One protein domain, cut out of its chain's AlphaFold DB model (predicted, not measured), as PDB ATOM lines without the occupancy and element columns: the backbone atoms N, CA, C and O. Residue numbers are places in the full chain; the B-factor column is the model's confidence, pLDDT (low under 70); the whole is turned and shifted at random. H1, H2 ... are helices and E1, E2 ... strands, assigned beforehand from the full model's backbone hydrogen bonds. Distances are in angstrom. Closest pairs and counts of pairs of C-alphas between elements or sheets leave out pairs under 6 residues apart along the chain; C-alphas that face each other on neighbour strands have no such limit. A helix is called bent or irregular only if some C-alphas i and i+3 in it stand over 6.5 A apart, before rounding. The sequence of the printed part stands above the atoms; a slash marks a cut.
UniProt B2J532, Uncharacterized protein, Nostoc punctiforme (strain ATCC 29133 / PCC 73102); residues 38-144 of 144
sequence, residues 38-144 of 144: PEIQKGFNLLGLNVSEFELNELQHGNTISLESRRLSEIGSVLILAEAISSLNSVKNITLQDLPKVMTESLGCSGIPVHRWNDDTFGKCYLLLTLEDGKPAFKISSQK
ATOM      1  N   PRO A  38     102.474 101.100  69.494       92.31
ATOM      2  CA  PRO A  38     103.320 101.788  68.522       92.31
ATOM      3  C   PRO A  38     104.202 102.870  69.155       92.31
ATOM      4  O   PRO A  38     105.344 103.058  68.740       92.31
ATOM      5  N   GLU A  39     103.703 103.560  70.182       94.25
ATOM      6  CA  GLU A  39     104.448 104.611  70.878       94.25
ATOM      7  C   GLU A  39     105.539 104.019  71.774       94.25
ATOM      8  O   GLU A  39     106.662 104.525  71.788       94.25
ATOM      9  N   ILE A  40     105.269 102.895  72.451       94.12
ATOM     10  CA  ILE A  40     106.297 102.179  73.220       94.12
ATOM     11  C   ILE A  40     107.423 101.723  72.285       94.12
ATOM     12  O   ILE A  40     108.593 102.011  72.537       94.12
ATOM     13  N   GLN A  41     107.080 101.069  71.170       94.94
ATOM     14  CA  GLN A  41     108.052 100.614  70.170       94.94
ATOM     15  C   GLN A  41     108.876 101.775  69.611       94.94
ATOM     16  O   GLN A  41     110.099 101.678  69.510       94.94
ATOM     17  N   LYS A  42     108.228 102.902  69.301       93.88
ATOM     18  CA  LYS A  42     108.907 104.123  68.864       93.88
ATOM     19  C   LYS A  42     109.922 104.610  69.898       93.88
ATOM     20  O   LYS A  42     111.035 104.955  69.515       93.88
ATOM     21  N   GLY A  43     109.580 104.583  71.186       91.81
ATOM     22  CA  GLY A  43     110.497 104.948  72.264       91.81
ATOM     23  C   GLY A  43     111.749 104.068  72.335       91.81
ATOM     24  O   GLY A  43     112.853 104.590  72.451       91.81
ATOM     25  N   PHE A  44     111.606 102.750  72.183       93.38
ATOM     26  CA  PHE A  44     112.758 101.839  72.109       93.38
ATOM     27  C   PHE A  44     113.598 102.069  70.845       93.38
ATOM     28  O   PHE A  44     114.827 102.127  70.923       93.38
ATOM     29  N   ASN A  45     112.946 102.298  69.704       92.25
ATOM     30  CA  ASN A  45     113.628 102.574  68.442       92.25
ATOM     31  C   ASN A  45     114.466 103.865  68.499       92.25
ATOM     32  O   ASN A  45     115.550 103.903  67.923       92.25
ATOM     33  N   LEU A  46     114.017 104.899  69.226       88.12
ATOM     34  CA  LEU A  46     114.800 106.127  69.452       88.12
ATOM     35  C   LEU A  46     116.124 105.862  70.187       88.12
ATOM     36  O   LEU A  46     117.086 106.600  69.996       88.12
ATOM     37  N   LEU A  47     116.184 104.799  70.989       86.31
ATOM     38  CA  LEU A  47     117.392 104.354  71.683       86.31
ATOM     39  C   LEU A  47     118.219 103.344  70.870       86.31
ATOM     40  O   LEU A  47     119.221 102.835  71.369       86.31
ATOM     41  N   GLY A  48     117.800 103.014  69.643       89.31
ATOM     42  CA  GLY A  48     118.414 101.949  68.848       89.31
ATOM     43  C   GLY A  48     118.209 100.556  69.450       89.31
ATOM     44  O   GLY A  48     119.011  99.654  69.210       89.31
ATOM     45  N   LEU A  49     117.160 100.380  70.258       91.06
ATOM     46  CA  LEU A  49     116.823  99.122  70.911       91.06
ATOM     47  C   LEU A  49     115.600  98.491  70.251       91.06
ATOM     48  O   LEU A  49     114.655  99.175  69.876       91.06
ATOM     49  N   ASN A  50     115.583  97.162  70.211       92.19
ATOM     50  CA  ASN A  50     114.373  96.404  69.911       92.19
ATOM     51  C   ASN A  50     113.621  96.098  71.211       92.19
ATOM     52  O   ASN A  50     114.239  95.949  72.268       92.19
ATOM     53  N   VAL A  51     112.302  95.948  71.131       93.75
ATOM     54  CA  VAL A  51     111.453  95.486  72.237       93.75
ATOM     55  C   VAL A  51     110.679  94.254  71.786       93.75
ATOM     56  O   VAL A  51     110.101  94.242  70.699       93.75
ATOM     57  N   SER A  52     110.739  93.187  72.578       94.25
ATOM     58  CA  SER A  52     110.005  91.954  72.291       94.25
ATOM     59  C   SER A  52     108.523  92.094  72.643       94.25
ATOM     60  O   SER A  52     108.133  92.957  73.426       94.25
ATOM     61  N   GLU A  53     107.687  91.219  72.086       94.50
ATOM     62  CA  GLU A  53     106.251  91.179  72.397       94.50
ATOM     63  C   GLU A  53     105.988  90.911  73.886       94.50
ATOM     64  O   GLU A  53     105.127  91.549  74.485       94.50
ATOM     65  N   PHE A  54     106.792  90.041  74.506       94.31
ATOM     66  CA  PHE A  54     106.738  89.795  75.947       94.31
ATOM     67  C   PHE A  54     107.008  91.075  76.748       94.31
ATOM     68  O   PHE A  54     106.224  91.431  77.619       94.31
ATOM     69  N   GLU A  55     108.076  91.808  76.424       95.00
ATOM     70  CA  GLU A  55     108.421  93.046  77.134       95.00
ATOM     71  C   GLU A  55     107.397  94.165  76.894       95.00
ATOM     72  O   GLU A  55     107.110  94.944  77.799       95.00
ATOM     73  N   LEU A  56     106.813  94.241  75.694       94.88
ATOM     74  CA  LEU A  56     105.700  95.151  75.417       94.88
ATOM     75  C   LEU A  56     104.507  94.841  76.317       94.88
ATOM     76  O   LEU A  56     103.952  95.750  76.930       94.88
ATOM     77  N   ASN A  57     104.145  93.564  76.414       93.88
ATOM     78  CA  ASN A  57     103.045  93.118  77.250       93.88
ATOM     79  C   ASN A  57     103.306  93.436  78.729       93.88
ATOM     80  O   ASN A  57     102.435  93.984  79.397       93.88
ATOM     81  N   GLU A  58     104.510  93.168  79.231       94.94
ATOM     82  CA  GLU A  58     104.909  93.515  80.601       94.94
ATOM     83  C   GLU A  58     104.761  95.023  80.874       94.94
ATOM     84  O   GLU A  58     104.115  95.422  81.845       94.94
ATOM     85  N   LEU A  59     105.265  95.876  79.975       94.00
ATOM     86  CA  LEU A  59     105.148  97.333  80.106       94.00
ATOM     87  C   LEU A  59     103.690  97.813  80.106       94.00
ATOM     88  O   LEU A  59     103.338  98.717  80.865       94.00
ATOM     89  N   GLN A  60     102.833  97.212  79.278       91.00
ATOM     90  CA  GLN A  60     101.405  97.542  79.240       91.00
ATOM     91  C   GLN A  60     100.668  97.177  80.529       91.00
ATOM     92  O   GLN A  60      99.715  97.861  80.896       91.00
ATOM     93  N   HIS A  61     101.123  96.139  81.230       90.81
ATOM     94  CA  HIS A  61     100.584  95.745  82.532       90.81
ATOM     95  C   HIS A  61     101.173  96.559  83.696       90.81
ATOM     96  O   HIS A  61     100.821  96.327  84.851       90.81
ATOM     97  N   GLY A  62     102.026  97.546  83.402       89.50
ATOM     98  CA  GLY A  62     102.645  98.417  84.400       89.50
ATOM     99  C   GLY A  62     103.889  97.824  85.061       89.50
ATOM    100  O   GLY A  62     104.432  98.451  85.975       89.50
ATOM    101  N   ASN A  63     104.354  96.663  84.591       93.44
ATOM    102  CA  ASN A  63     105.625  96.086  85.008       93.44
ATOM    103  C   ASN A  63     106.786  96.846  84.350       93.44
ATOM    104  O   ASN A  63     106.602  97.661  83.438       93.44
ATOM    105  N   THR A  64     107.998  96.594  84.829       93.69
ATOM    106  CA  THR A  64     109.213  97.205  84.290       93.69
ATOM    107  C   THR A  64     110.009  96.209  83.458       93.69
ATOM    108  O   THR A  64     109.858  94.994  83.579       93.69
ATOM    109  N   ILE A  65     110.910  96.738  82.634       95.12
ATOM    110  CA  ILE A  65     111.869  95.938  81.873       95.12
ATOM    111  C   ILE A  65     113.269  96.276  82.347       95.12
ATOM    112  O   ILE A  65     113.763  97.375  82.096       95.12
ATOM    113  N   SER A  66     113.918  95.323  83.011       93.25
ATOM    114  CA  SER A  66     115.299  95.478  83.468       93.25
ATOM    115  C   SER A  66     116.263  95.679  82.295       93.25
ATOM    116  O   SER A  66     116.187  94.994  81.273       93.25
ATOM    117  N   LEU A  67     117.222  96.593  82.461       92.88
ATOM    118  CA  LEU A  67     118.324  96.781  81.515       92.88
ATOM    119  C   LEU A  67     119.467  95.768  81.730       92.88
ATOM    120  O   LEU A  67     120.348  95.666  80.871       92.88
ATOM    121  N   GLU A  68     119.449  94.981  82.816       89.75
ATOM    122  CA  GLU A  68     120.475  93.962  83.102       89.75
ATOM    123  C   GLU A  68     120.517  92.869  82.043       89.75
ATOM    124  O   GLU A  68     121.582  92.563  81.502       89.75
ATOM    125  N   SER A  69     119.354  92.334  81.673       86.25
ATOM    126  CA  SER A  69     119.236  91.325  80.614       86.25
ATOM    127  C   SER A  69     119.690  91.851  79.248       86.25
ATOM    128  O   SER A  69     120.033  91.074  78.359       86.25
ATOM    129  N   ARG A  70     119.740  93.179  79.090       86.00
ATOM    130  CA  ARG A  70     120.119  93.882  77.862       86.00
ATOM    131  C   ARG A  70     121.581  94.326  77.847       86.00
ATOM    132  O   ARG A  70     122.008  94.899  76.850       86.00
ATOM    133  N   ARG A  71     122.361  94.047  78.906       88.38
ATOM    134  CA  ARG A  71     123.749  94.530  79.076       88.38
ATOM    135  C   ARG A  71     123.853  96.059  78.996       88.38
ATOM    136  O   ARG A  71     124.840  96.596  78.500       88.38
ATOM    137  N   LEU A  72     122.808  96.748  79.452       88.56
ATOM    138  CA  LEU A  72     122.722  98.208  79.479       88.56
ATOM    139  C   LEU A  72     122.688  98.748  80.911       88.56
ATOM    140  O   LEU A  72     122.334  99.906  81.118       88.56
ATOM    141  N   SER A  73     123.048  97.931  81.902       88.00
ATOM    142  CA  SER A  73     123.013  98.323  83.310       88.00
ATOM    143  C   SER A  73     123.909  99.513  83.595       88.00
ATOM    144  O   SER A  73     123.461 100.523  84.122       88.00
ATOM    145  N   GLU A  74     125.177  99.426  83.211       87.31
ATOM    146  CA  GLU A  74     126.162 100.443  83.545       87.31
ATOM    147  C   GLU A  74     125.795 101.775  82.890       87.31
ATOM    148  O   GLU A  74     125.735 102.803  83.561       87.31
ATOM    149  N   ILE A  75     125.469 101.753  81.594       85.31
ATOM    150  CA  ILE A  75     125.088 102.970  80.872       85.31
ATOM    151  C   ILE A  75     123.746 103.532  81.359       85.31
ATOM    152  O   ILE A  75     123.623 104.744  81.517       85.31
ATOM    153  N   GLY A  76     122.766 102.677  81.666       85.00
ATOM    154  CA  GLY A  76     121.479 103.095  82.218       85.00
ATOM    155  C   GLY A  76     121.644 103.799  83.562       85.00
ATOM    156  O   GLY A  76     121.111 104.890  83.760       85.00
ATOM    157  N   SER A  77     122.456 103.235  84.459       85.00
ATOM    158  CA  SER A  77     122.783 103.858  85.743       85.00
ATOM    159  C   SER A  77     123.531 105.183  85.581       85.00
ATOM    160  O   SER A  77     123.236 106.123  86.313       85.00
ATOM    161  N   VAL A  78     124.456 105.291  84.620       85.50
ATOM    162  CA  VAL A  78     125.171 106.549  84.332       85.50
ATOM    163  C   VAL A  78     124.212 107.636  83.858       85.50
ATOM    164  O   VAL A  78     124.310 108.765  84.330       85.50
ATOM    165  N   LEU A  79     123.273 107.313  82.964       81.69
ATOM    166  CA  LEU A  79     122.277 108.274  82.483       81.69
ATOM    167  C   LEU A  79     121.394 108.768  83.630       81.69
ATOM    168  O   LEU A  79     121.237 109.974  83.801       81.69
ATOM    169  N   ILE A  80     120.886 107.847  84.452       81.69
ATOM    170  CA  ILE A  80     120.068 108.177  85.627       81.69
ATOM    171  C   ILE A  80     120.852 109.048  86.616       81.69
ATOM    172  O   ILE A  80     120.318 110.029  87.134       81.69
ATOM    173  N   LEU A  81     122.133 108.738  86.833       79.44
ATOM    174  CA  LEU A  81     123.020 109.542  87.668       79.44
ATOM    175  C   LEU A  81     123.243 110.945  87.106       79.44
ATOM    176  O   LEU A  81     123.161 111.914  87.856       79.44
ATOM    177  N   ALA A  82     123.499 111.060  85.806       78.06
ATOM    178  CA  ALA A  82     123.701 112.343  85.151       78.06
ATOM    179  C   ALA A  82     122.461 113.242  85.273       78.06
ATOM    180  O   ALA A  82     122.604 114.419  85.599       78.06
ATOM    181  N   GLU A  83     121.260 112.688  85.087       77.56
ATOM    182  CA  GLU A  83     120.010 113.436  85.259       77.56
ATOM    183  C   GLU A  83     119.838 113.931  86.695       77.56
ATOM    184  O   GLU A  83     119.555 115.106  86.920       77.56
ATOM    185  N   ALA A  84     120.056 113.063  87.684       75.69
ATOM    186  CA  ALA A  84     119.938 113.461  89.081       75.69
ATOM    187  C   ALA A  84     120.980 114.514  89.483       75.69
ATOM    188  O   ALA A  84     120.682 115.409  90.262       75.69
ATOM    189  N   ILE A  85     122.204 114.450  88.949       74.12
ATOM    190  CA  ILE A  85     123.203 115.504  89.172       74.12
ATOM    191  C   ILE A  85     122.751 116.816  88.523       74.12
ATOM    192  O   ILE A  85     122.856 117.873  89.144       74.12
ATOM    193  N   SER A  86     122.236 116.746  87.293       70.19
ATOM    194  CA  SER A  86     121.737 117.905  86.548       70.19
ATOM    195  C   SER A  86     120.610 118.619  87.301       70.19
ATOM    196  O   SER A  86     120.626 119.844  87.432       70.19
ATOM    197  N   SER A  87     119.670 117.864  87.878       69.06
ATOM    198  CA  SER A  87     118.519 118.427  88.589       69.06
ATOM    199  C   SER A  87     118.875 119.097  89.921       69.06
ATOM    200  O   SER A  87     118.110 119.934  90.404       69.06
ATOM    201  N   LEU A  88     120.041 118.797  90.506       65.94
ATOM    202  CA  LEU A  88     120.427 119.326  91.816       65.94
ATOM    203  C   LEU A  88     121.016 120.746  91.801       65.94
ATOM    204  O   LEU A  88     121.203 121.304  92.882       65.94
ATOM    205  N   ASN A  89     121.297 121.356  90.638       59.53
ATOM    206  CA  ASN A  89     121.845 122.725  90.482       59.53
ATOM    207  C   ASN A  89     123.085 123.068  91.356       59.53
ATOM    208  O   ASN A  89     123.519 124.218  91.410       59.53
ATOM    209  N   SER A  90     123.668 122.093  92.056       57.25
ATOM    210  CA  SER A  90     124.706 122.251  93.071       57.25
ATOM    211  C   SER A  90     125.555 120.988  93.113       57.25
ATOM    212  O   SER A  90     125.042 119.876  93.246       57.25
ATOM    213  N   VAL A  91     126.869 121.164  92.988       55.53
ATOM    214  CA  VAL A  91     127.852 120.078  92.925       55.53
ATOM    215  C   VAL A  91     128.050 119.491  94.329       55.53
ATOM    216  O   VAL A  91     128.993 119.829  95.041       55.53
ATOM    217  N   LYS A  92     127.132 118.626  94.762       59.62
ATOM    218  CA  LYS A  92     127.344 117.708  95.890       59.62
ATOM    219  C   LYS A  92     127.844 116.367  95.353       59.62
ATOM    220  O   LYS A  92     127.455 115.957  94.266       59.62
ATOM    221  N   ASN A  93     128.684 115.670  96.120       61.38
ATOM    222  CA  ASN A  93     129.011 114.268  95.841       61.38
ATOM    223  C   ASN A  93     127.722 113.443  95.936       61.38
ATOM    224  O   ASN A  93     127.218 113.228  97.036       61.38
ATOM    225  N   ILE A  94     127.184 113.027  94.789       60.47
ATOM    226  CA  ILE A  94     125.991 112.183  94.701       60.47
ATOM    227  C   ILE A  94     126.434 110.725  94.690       60.47
ATOM    228  O   ILE A  94     127.302 110.340  93.903       60.47
ATOM    229  N   THR A  95     125.837 109.906  95.554       61.22
ATOM    230  CA  THR A  95     126.029 108.455  95.527       61.22
ATOM    231  C   THR A  95     124.860 107.770  94.822       61.22
ATOM    232  O   THR A  95     123.765 108.323  94.716       61.22
ATOM    233  N   LEU A  96     125.055 106.526  94.372       55.88
ATOM    234  CA  LEU A  96     123.983 105.758  93.726       55.88
ATOM    235  C   LEU A  96     122.759 105.544  94.638       55.88
ATOM    236  O   LEU A  96     121.651 105.379  94.140       55.88
ATOM    237  N   GLN A  97     122.930 105.583  95.963       59.91
ATOM    238  CA  GLN A  97     121.829 105.453  96.927       59.91
ATOM    239  C   GLN A  97     120.990 106.729  97.070       59.91
ATOM    240  O   GLN A  97     119.883 106.686  97.608       59.91
ATOM    241  N   ASP A  98     121.506 107.867  96.612       58.44
ATOM    242  CA  ASP A  98     120.789 109.140  96.644       58.44
ATOM    243  C   ASP A  98     119.882 109.303  95.418       58.44
ATOM    244  O   ASP A  98     118.902 110.044  95.477       58.44
ATOM    245  N   LEU A  99     120.139 108.544  94.344       59.66
ATOM    246  CA  LEU A  99     119.379 108.602  93.093       59.66
ATOM    247  C   LEU A  99     117.870 108.381  93.247       59.66
ATOM    248  O   LEU A  99     117.110 109.187  92.703       59.66
ATOM    249  N   PRO A 100     117.397 107.365  93.998       58.47
ATOM    250  CA  PRO A 100     115.963 107.158  94.170       58.47
ATOM    251  C   PRO A 100     115.278 108.350  94.848       58.47
ATOM    252  O   PRO A 100     114.143 108.664  94.512       58.47
ATOM    253  N   LYS A 101     115.977 109.050  95.754       59.38
ATOM    254  CA  LYS A 101     115.431 110.187  96.515       59.38
ATOM    255  C   LYS A 101     115.224 111.411  95.622       59.38
ATOM    256  O   LYS A 101     114.180 112.052  95.688       59.38
ATOM    257  N   VAL A 102     116.186 111.681  94.736       57.22
ATOM    258  CA  VAL A 102     116.108 112.785  93.764       57.22
ATOM    259  C   VAL A 102     114.964 112.567  92.775       57.22
ATOM    260  O   VAL A 102     114.239 113.505  92.455       57.22
ATOM    261  N   MET A 103     114.748 111.325  92.335       55.50
ATOM    262  CA  MET A 103     113.653 111.006  91.413       55.50
ATOM    263  C   MET A 103     112.269 110.978  92.076       55.50
ATOM    264  O   MET A 103     111.264 111.168  91.393       55.50
ATOM    265  N   THR A 104     112.188 110.792  93.398       50.88
ATOM    266  CA  THR A 104     110.909 110.842  94.131       50.88
ATOM    267  C   THR A 104     110.404 112.254  94.429       50.88
ATOM    268  O   THR A 104     109.203 112.423  94.629       50.88
ATOM    269  N   GLU A 105     111.273 113.270  94.451       44.88
ATOM    270  CA  GLU A 105     110.887 114.640  94.829       44.88
ATOM    271  C   GLU A 105     110.294 115.466  93.666       44.88
ATOM    272  O   GLU A 105     109.591 116.450  93.908       44.88
ATOM    273  N   SER A 106     110.469 115.050  92.403       47.69
ATOM    274  CA  SER A 106     109.781 115.658  91.255       47.69
ATOM    275  C   SER A 106     108.415 114.997  91.029       47.69
ATOM    276  O   SER A 106     108.286 114.010  90.303       47.69
ATOM    277  N   LEU A 107     107.386 115.545  91.681       44.66
ATOM    278  CA  LEU A 107     105.977 115.162  91.549       44.66
ATOM    279  C   LEU A 107     105.552 115.005  90.074       44.66
ATOM    280  O   LEU A 107     105.276 115.985  89.386       44.66
ATOM    281  N   GLY A 108     105.487 113.758  89.600       53.47
ATOM    282  CA  GLY A 108     104.822 113.384  88.349       53.47
ATOM    283  C   GLY A 108     105.485 112.238  87.580       53.47
ATOM    284  O   GLY A 108     104.780 111.348  87.110       53.47
ATOM    285  N   CYS A 109     106.813 112.220  87.456       53.56
ATOM    286  CA  CYS A 109     107.552 111.194  86.705       53.56
ATOM    287  C   CYS A 109     108.869 110.876  87.421       53.56
ATOM    288  O   CYS A 109     109.833 111.620  87.291       53.56
ATOM    289  N   SER A 110     108.920 109.763  88.157       68.44
ATOM    290  CA  SER A 110     110.177 109.252  88.725       68.44
ATOM    291  C   SER A 110     110.964 108.532  87.623       68.44
ATOM    292  O   SER A 110     110.760 107.341  87.373       68.44
ATOM    293  N   GLY A 111     111.782 109.280  86.876       78.75
ATOM    294  CA  GLY A 111     112.582 108.751  85.768       78.75
ATOM    295  C   GLY A 111     112.971 109.790  84.714       78.75
ATOM    296  O   GLY A 111     112.398 110.874  84.646       78.75
ATOM    297  N   ILE A 112     113.914 109.422  83.846       85.56
ATOM    298  CA  ILE A 112     114.269 110.179  82.639       85.56
ATOM    299  C   ILE A 112     113.256 109.857  81.536       85.56
ATOM    300  O   ILE A 112     113.145 108.689  81.152       85.56
ATOM    301  N   PRO A 113     112.541 110.845  80.974       87.62
ATOM    302  CA  PRO A 113     111.656 110.606  79.845       87.62
ATOM    303  C   PRO A 113     112.453 110.290  78.576       87.62
ATOM    304  O   PRO A 113     113.203 111.119  78.071       87.62
ATOM    305  N   VAL A 114     112.246 109.088  78.039       88.88
ATOM    306  CA  VAL A 114     112.799 108.635  76.754       88.88
ATOM    307  C   VAL A 114     111.885 109.048  75.607       88.88
ATOM    308  O   VAL A 114     112.334 109.559  74.586       88.88
ATOM    309  N   HIS A 115     110.584 108.817  75.775       91.19
ATOM    310  CA  HIS A 115     109.570 109.127  74.774       91.19
ATOM    311  C   HIS A 115     108.273 109.544  75.452       91.19
ATOM    312  O   HIS A 115     107.930 109.029  76.515       91.19
ATOM    313  N   ARG A 116     107.551 110.478  74.832       91.69
ATOM    314  CA  ARG A 116     106.288 111.021  75.333       91.69
ATOM    315  C   ARG A 116     105.232 110.962  74.240       91.69
ATOM    316  O   ARG A 116     105.490 111.372  73.110       91.69
ATOM    317  N   TRP A 117     104.026 110.559  74.615       92.75
ATOM    318  CA  TRP A 117     102.845 110.611  73.758       92.75
ATOM    319  C   TRP A 117     101.624 111.083  74.550       92.75
ATOM    320  O   TRP A 117     101.649 111.175  75.779       92.75
ATOM    321  N   ASN A 118     100.564 111.442  73.832       90.31
ATOM    322  CA  ASN A 118      99.258 111.686  74.431       90.31
ATOM    323  C   ASN A 118      98.366 110.490  74.101       90.31
ATOM    324  O   ASN A 118      98.395 109.991  72.979       90.31
ATOM    325  N   ASP A 119      97.596 110.054  75.083       88.69
ATOM    326  CA  ASP A 119      96.608 108.994  74.979       88.69
ATOM    327  C   ASP A 119      95.250 109.561  75.404       88.69
ATOM    328  O   ASP A 119      95.148 110.248  76.424       88.69
ATOM    329  N   ASP A 120      94.205 109.289  74.627       86.31
ATOM    330  CA  ASP A 120      92.872 109.852  74.875       86.31
ATOM    331  C   ASP A 120      92.274 109.385  76.214       86.31
ATOM    332  O   ASP A 120      91.495 110.100  76.849       86.31
ATOM    333  N   THR A 121      92.657 108.193  76.677       86.00
ATOM    334  CA  THR A 121      92.150 107.601  77.918       86.00
ATOM    335  C   THR A 121      93.002 108.013  79.115       86.00
ATOM    336  O   THR A 121      92.472 108.429  80.158       86.00
ATOM    337  N   PHE A 122      94.324 107.911  78.957       82.62
ATOM    338  CA  PHE A 122      95.299 108.044  80.041       82.62
ATOM    339  C   PHE A 122      95.962 109.425  80.138       82.62
ATOM    340  O   PHE A 122      96.697 109.677  81.090       82.62
ATOM    341  N   GLY A 123      95.695 110.334  79.200       87.69
ATOM    342  CA  GLY A 123      96.311 111.656  79.172       87.69
ATOM    343  C   GLY A 123      97.759 111.602  78.681       87.69
ATOM    344  O   GLY A 123      98.078 110.946  77.691       87.69
ATOM    345  N   LYS A 124      98.665 112.326  79.344       89.56
ATOM    346  CA  LYS A 124     100.080 112.360  78.947       89.56
ATOM    347  C   LYS A 124     100.763 111.082  79.413       89.56
ATOM    348  O   LYS A 124     100.813 110.823  80.611       89.56
ATOM    349  N   CYS A 125     101.337 110.335  78.484       91.12
ATOM    350  CA  CYS A 125     102.041 109.091  78.760       91.12
ATOM    351  C   CYS A 125     103.531 109.208  78.419       91.12
ATOM    352  O   CYS A 125     103.926 109.979  77.538       91.12
ATOM    353  N   TYR A 126     104.352 108.440  79.130       91.31
ATOM    354  CA  TYR A 126     105.804 108.487  79.043       91.31
ATOM    355  C   TYR A 126     106.406 107.087  79.120       91.31
ATOM    356  O   TYR A 126     106.017 106.287  79.970       91.31
ATOM    357  N   LEU A 127     107.414 106.839  78.287       92.94
ATOM    358  CA  LEU A 127     108.392 105.777  78.478       92.94
ATOM    359  C   LEU A 127     109.548 106.386  79.265       92.94
ATOM    360  O   LEU A 127     110.181 107.335  78.798       92.94
ATOM    361  N   LEU A 128     109.797 105.862  80.457       92.06
ATOM    362  CA  LEU A 128     110.796 106.370  81.384       92.06
ATOM    363  C   LEU A 128     111.941 105.370  81.534       92.06
ATOM    364  O   LEU A 128     111.698 104.170  81.647       92.06
ATOM    365  N   LEU A 129     113.169 105.877  81.601       90.75
ATOM    366  CA  LEU A 129     114.314 105.173  82.168       90.75
ATOM    367  C   LEU A 129     114.394 105.523  83.660       90.75
ATOM    368  O   LEU A 129     114.483 106.696  84.020       90.75
ATOM    369  N   THR A 130     114.335 104.525  84.533       89.75
ATOM    370  CA  THR A 130     114.230 104.717  85.987       89.75
ATOM    371  C   THR A 130     115.028 103.663  86.753       89.75
ATOM    372  O   THR A 130     115.643 102.792  86.139       89.75
ATOM    373  N   LEU A 131     115.037 103.745  88.086       87.00
ATOM    374  CA  LEU A 131     115.562 102.699  88.963       87.00
ATOM    375  C   LEU A 131     114.415 101.903  89.586       87.00
ATOM    376  O   LEU A 131     113.529 102.477  90.213       87.00
ATOM    377  N   GLU A 132     114.496 100.582  89.495       86.06
ATOM    378  CA  GLU A 132     113.697  99.652  90.287       86.06
ATOM    379  C   GLU A 132     114.639  98.765  91.100       86.06
ATOM    380  O   GLU A 132     115.589  98.200  90.561       86.06
ATOM    381  N   ASP A 133     114.449  98.733  92.421       84.44
ATOM    382  CA  ASP A 133     115.338  98.041  93.366       84.44
ATOM    383  C   ASP A 133     116.833  98.372  93.171       84.44
ATOM    384  O   ASP A 133     117.721  97.529  93.297       84.44
ATOM    385  N   GLY A 134     117.121  99.638  92.838       79.62
ATOM    386  CA  GLY A 134     118.480 100.133  92.593       79.62
ATOM    387  C   GLY A 134     119.075  99.738  91.237       79.62
ATOM    388  O   GLY A 134     120.242 100.035  90.984       79.62
ATOM    389  N   LYS A 135     118.293  99.108  90.356       87.31
ATOM    390  CA  LYS A 135     118.709  98.667  89.022       87.31
ATOM    391  C   LYS A 135     117.997  99.468  87.934       87.31
ATOM    392  O   LYS A 135     116.820  99.779  88.083       87.31
ATOM    393  N   PRO A 136     118.678  99.809  86.830       90.62
ATOM    394  CA  PRO A 136     118.058 100.567  85.755       90.62
ATOM    395  C   PRO A 136     117.016  99.724  85.015       90.62
ATOM    396  O   PRO A 136     117.274  98.578  84.638       90.62
ATOM    397  N   ALA A 137     115.850 100.314  84.777       93.75
ATOM    398  CA  ALA A 137     114.722  99.677  84.113       93.75
ATOM    399  C   ALA A 137     113.937 100.670  83.241       93.75
ATOM    400  O   ALA A 137     113.965 101.882  83.473       93.75
ATOM    401  N   PHE A 138     113.206 100.154  82.253       94.38
ATOM    402  CA  PHE A 138     112.167 100.907  81.554       94.38
ATOM    403  C   PHE A 138     110.819 100.740  82.245       94.38
ATOM    404  O   PHE A 138     110.467  99.635  82.653       94.38
ATOM    405  N   LYS A 139     110.046 101.822  82.323       93.88
ATOM    406  CA  LYS A 139     108.691 101.831  82.884       93.88
ATOM    407  C   LYS A 139     107.787 102.777  82.107       93.88
ATOM    408  O   LYS A 139     108.252 103.785  81.576       93.88
ATOM    409  N   ILE A 140     106.490 102.485  82.082       92.62
ATOM    410  CA  ILE A 140     105.481 103.418  81.581       92.62
ATOM    411  C   ILE A 140     104.867 104.206  82.737       92.62
ATOM    412  O   ILE A 140     104.531 103.655  83.784       92.62
ATOM    413  N   SER A 141     104.705 105.509  82.532       89.31
ATOM    414  CA  SER A 141     103.969 106.394  83.432       89.31
ATOM    415  C   SER A 141     102.913 107.165  82.652       89.31
ATOM    416  O   SER A 141     103.145 107.562  81.511       89.31
ATOM    417  N   SER A 142     101.758 107.392  83.272       87.00
ATOM    418  CA  SER A 142     100.703 108.254  82.754       87.00
ATOM    419  C   SER A 142     100.326 109.316  83.786       87.00
ATOM    420  O   SER A 142     100.338 109.074  84.993       87.00
ATOM    421  N   GLN A 143     100.018 110.515  83.301       77.75
ATOM    422  CA  GLN A 143      99.523 111.639  84.085       77.75
ATOM    423  C   GLN A 143      98.296 112.222  83.388       77.75
ATOM    424  O   GLN A 143      98.372 112.641  82.225       77.75
ATOM    425  N   LYS A 144      97.186 112.265  84.122       59.81
ATOM    426  CA  LYS A 144      95.913 112.817  83.669       59.81
ATOM    427  C   LYS A 144      95.658 114.183  84.286       59.81
ATOM    428  O   LYS A 144      95.945 114.333  85.493       59.81
TER     429      LYS A 144
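AT A GLANCE: This is residues 38 to 144 of the 144 residues of an uncharacterized protein of Nostoc punctiforme (strain ATCC 29133 / PCC 73102) (UniProt B2J532). A twisted sheet of three bent strands runs through the middle of the domain; H1 runs along E1 and E2, and H3 crosses the sheet towards the end of it where E2 turns into E3. H2 packs on E3 near H1, and H4 packs on H3 and only grazes the sheet. The printed part has 107 residues, with four named helices followed by three named strands in the order H1 H2 H3 H4 E1 E2 E3. The sheet's order is E1 E2 E3, antiparallel throughout, and the class is mixed, helices and strands. The whole is compact, with a radius of gyration of the C-alphas of 13.8 A and spans of 40 by 32 by 22 A.

HOW THE PARTS SIT: H1, residues 38 to 46, is on the sheet of E1, residues 112 to 119, E2, residues 123 to 132, and E3, residues 135 to 143. Its height over the sheet is 8.9 A, and it lies over E1 and E2, along the strands at 23 degrees to E1 on the local plane; the closest C-alphas of H1 and E1 are those of Gly 43 and His 115, 5.0 A apart. H2, residues 53 to 60, is close to H1 but not clearly touching, Ile 40 to Leu 56 being 7.4 A between their C-alphas, the closest of the two helices; the tilt of 71 degrees is only just about perpendicular. H2 is on the sheet too, its closest C-alpha pair with E3 being Leu 59 and Ile 140, 6.3 A. Residues 65 to 66 pair antiparallel with residues 137 to 138 of E3. H3, residues 73 to 87, is on the sheet at a height of 6.2 A, over E2 and across the strands at 69 degrees to E2 on the local plane; only just not over E3, it has its closest C-alphas to that strand at Gly 76 and Pro 136, 5.5 A. H1, H2 and H3 with the sheet make two layers, helices on one face of a sheet. H3 touches H4, residues 99 to 105, with residues 80 to 84 alone, closest at the C-alphas of Ala 84 and Val 102, 6.1 A, the same way at a steep tilt of 44 degrees. E1, E2 and E3 form a meander, each strand the antiparallel neighbour of the one before, in two hairpins; N 114 and O 127 are 2.8 A apart, and N 128 and O 139 also 2.8 A, within hydrogen-bond range. In H1, H2, H3 and H4 every O i to N i+4 pair is within hydrogen-bond range.

IN THESE COORDINATES: H1 begins at C-alpha 38, (103.320, 101.788, 68.522). H3 measures 21.3 A from first to last C-alpha, E1 19.3 A, E2 23.9 A and E3 23.7 A. E1 bends by 63 degrees at residue 115, E2 by 71 degrees at residue 129 and E3 by 57 degrees at residue 138. E3 ends at C-alpha 143, (99.523, 111.639, 84.085).

THE WHOLE: The C-alphas of Asn 93 and Asp 120, the two farthest apart, are 42.0 A apart. The printed part has no cut; the links H2 to H3 and H3 to H4 are long. The mean pLDDT of the printed part is 81.4, and residues 87 to 110 and residue 144 are under 70.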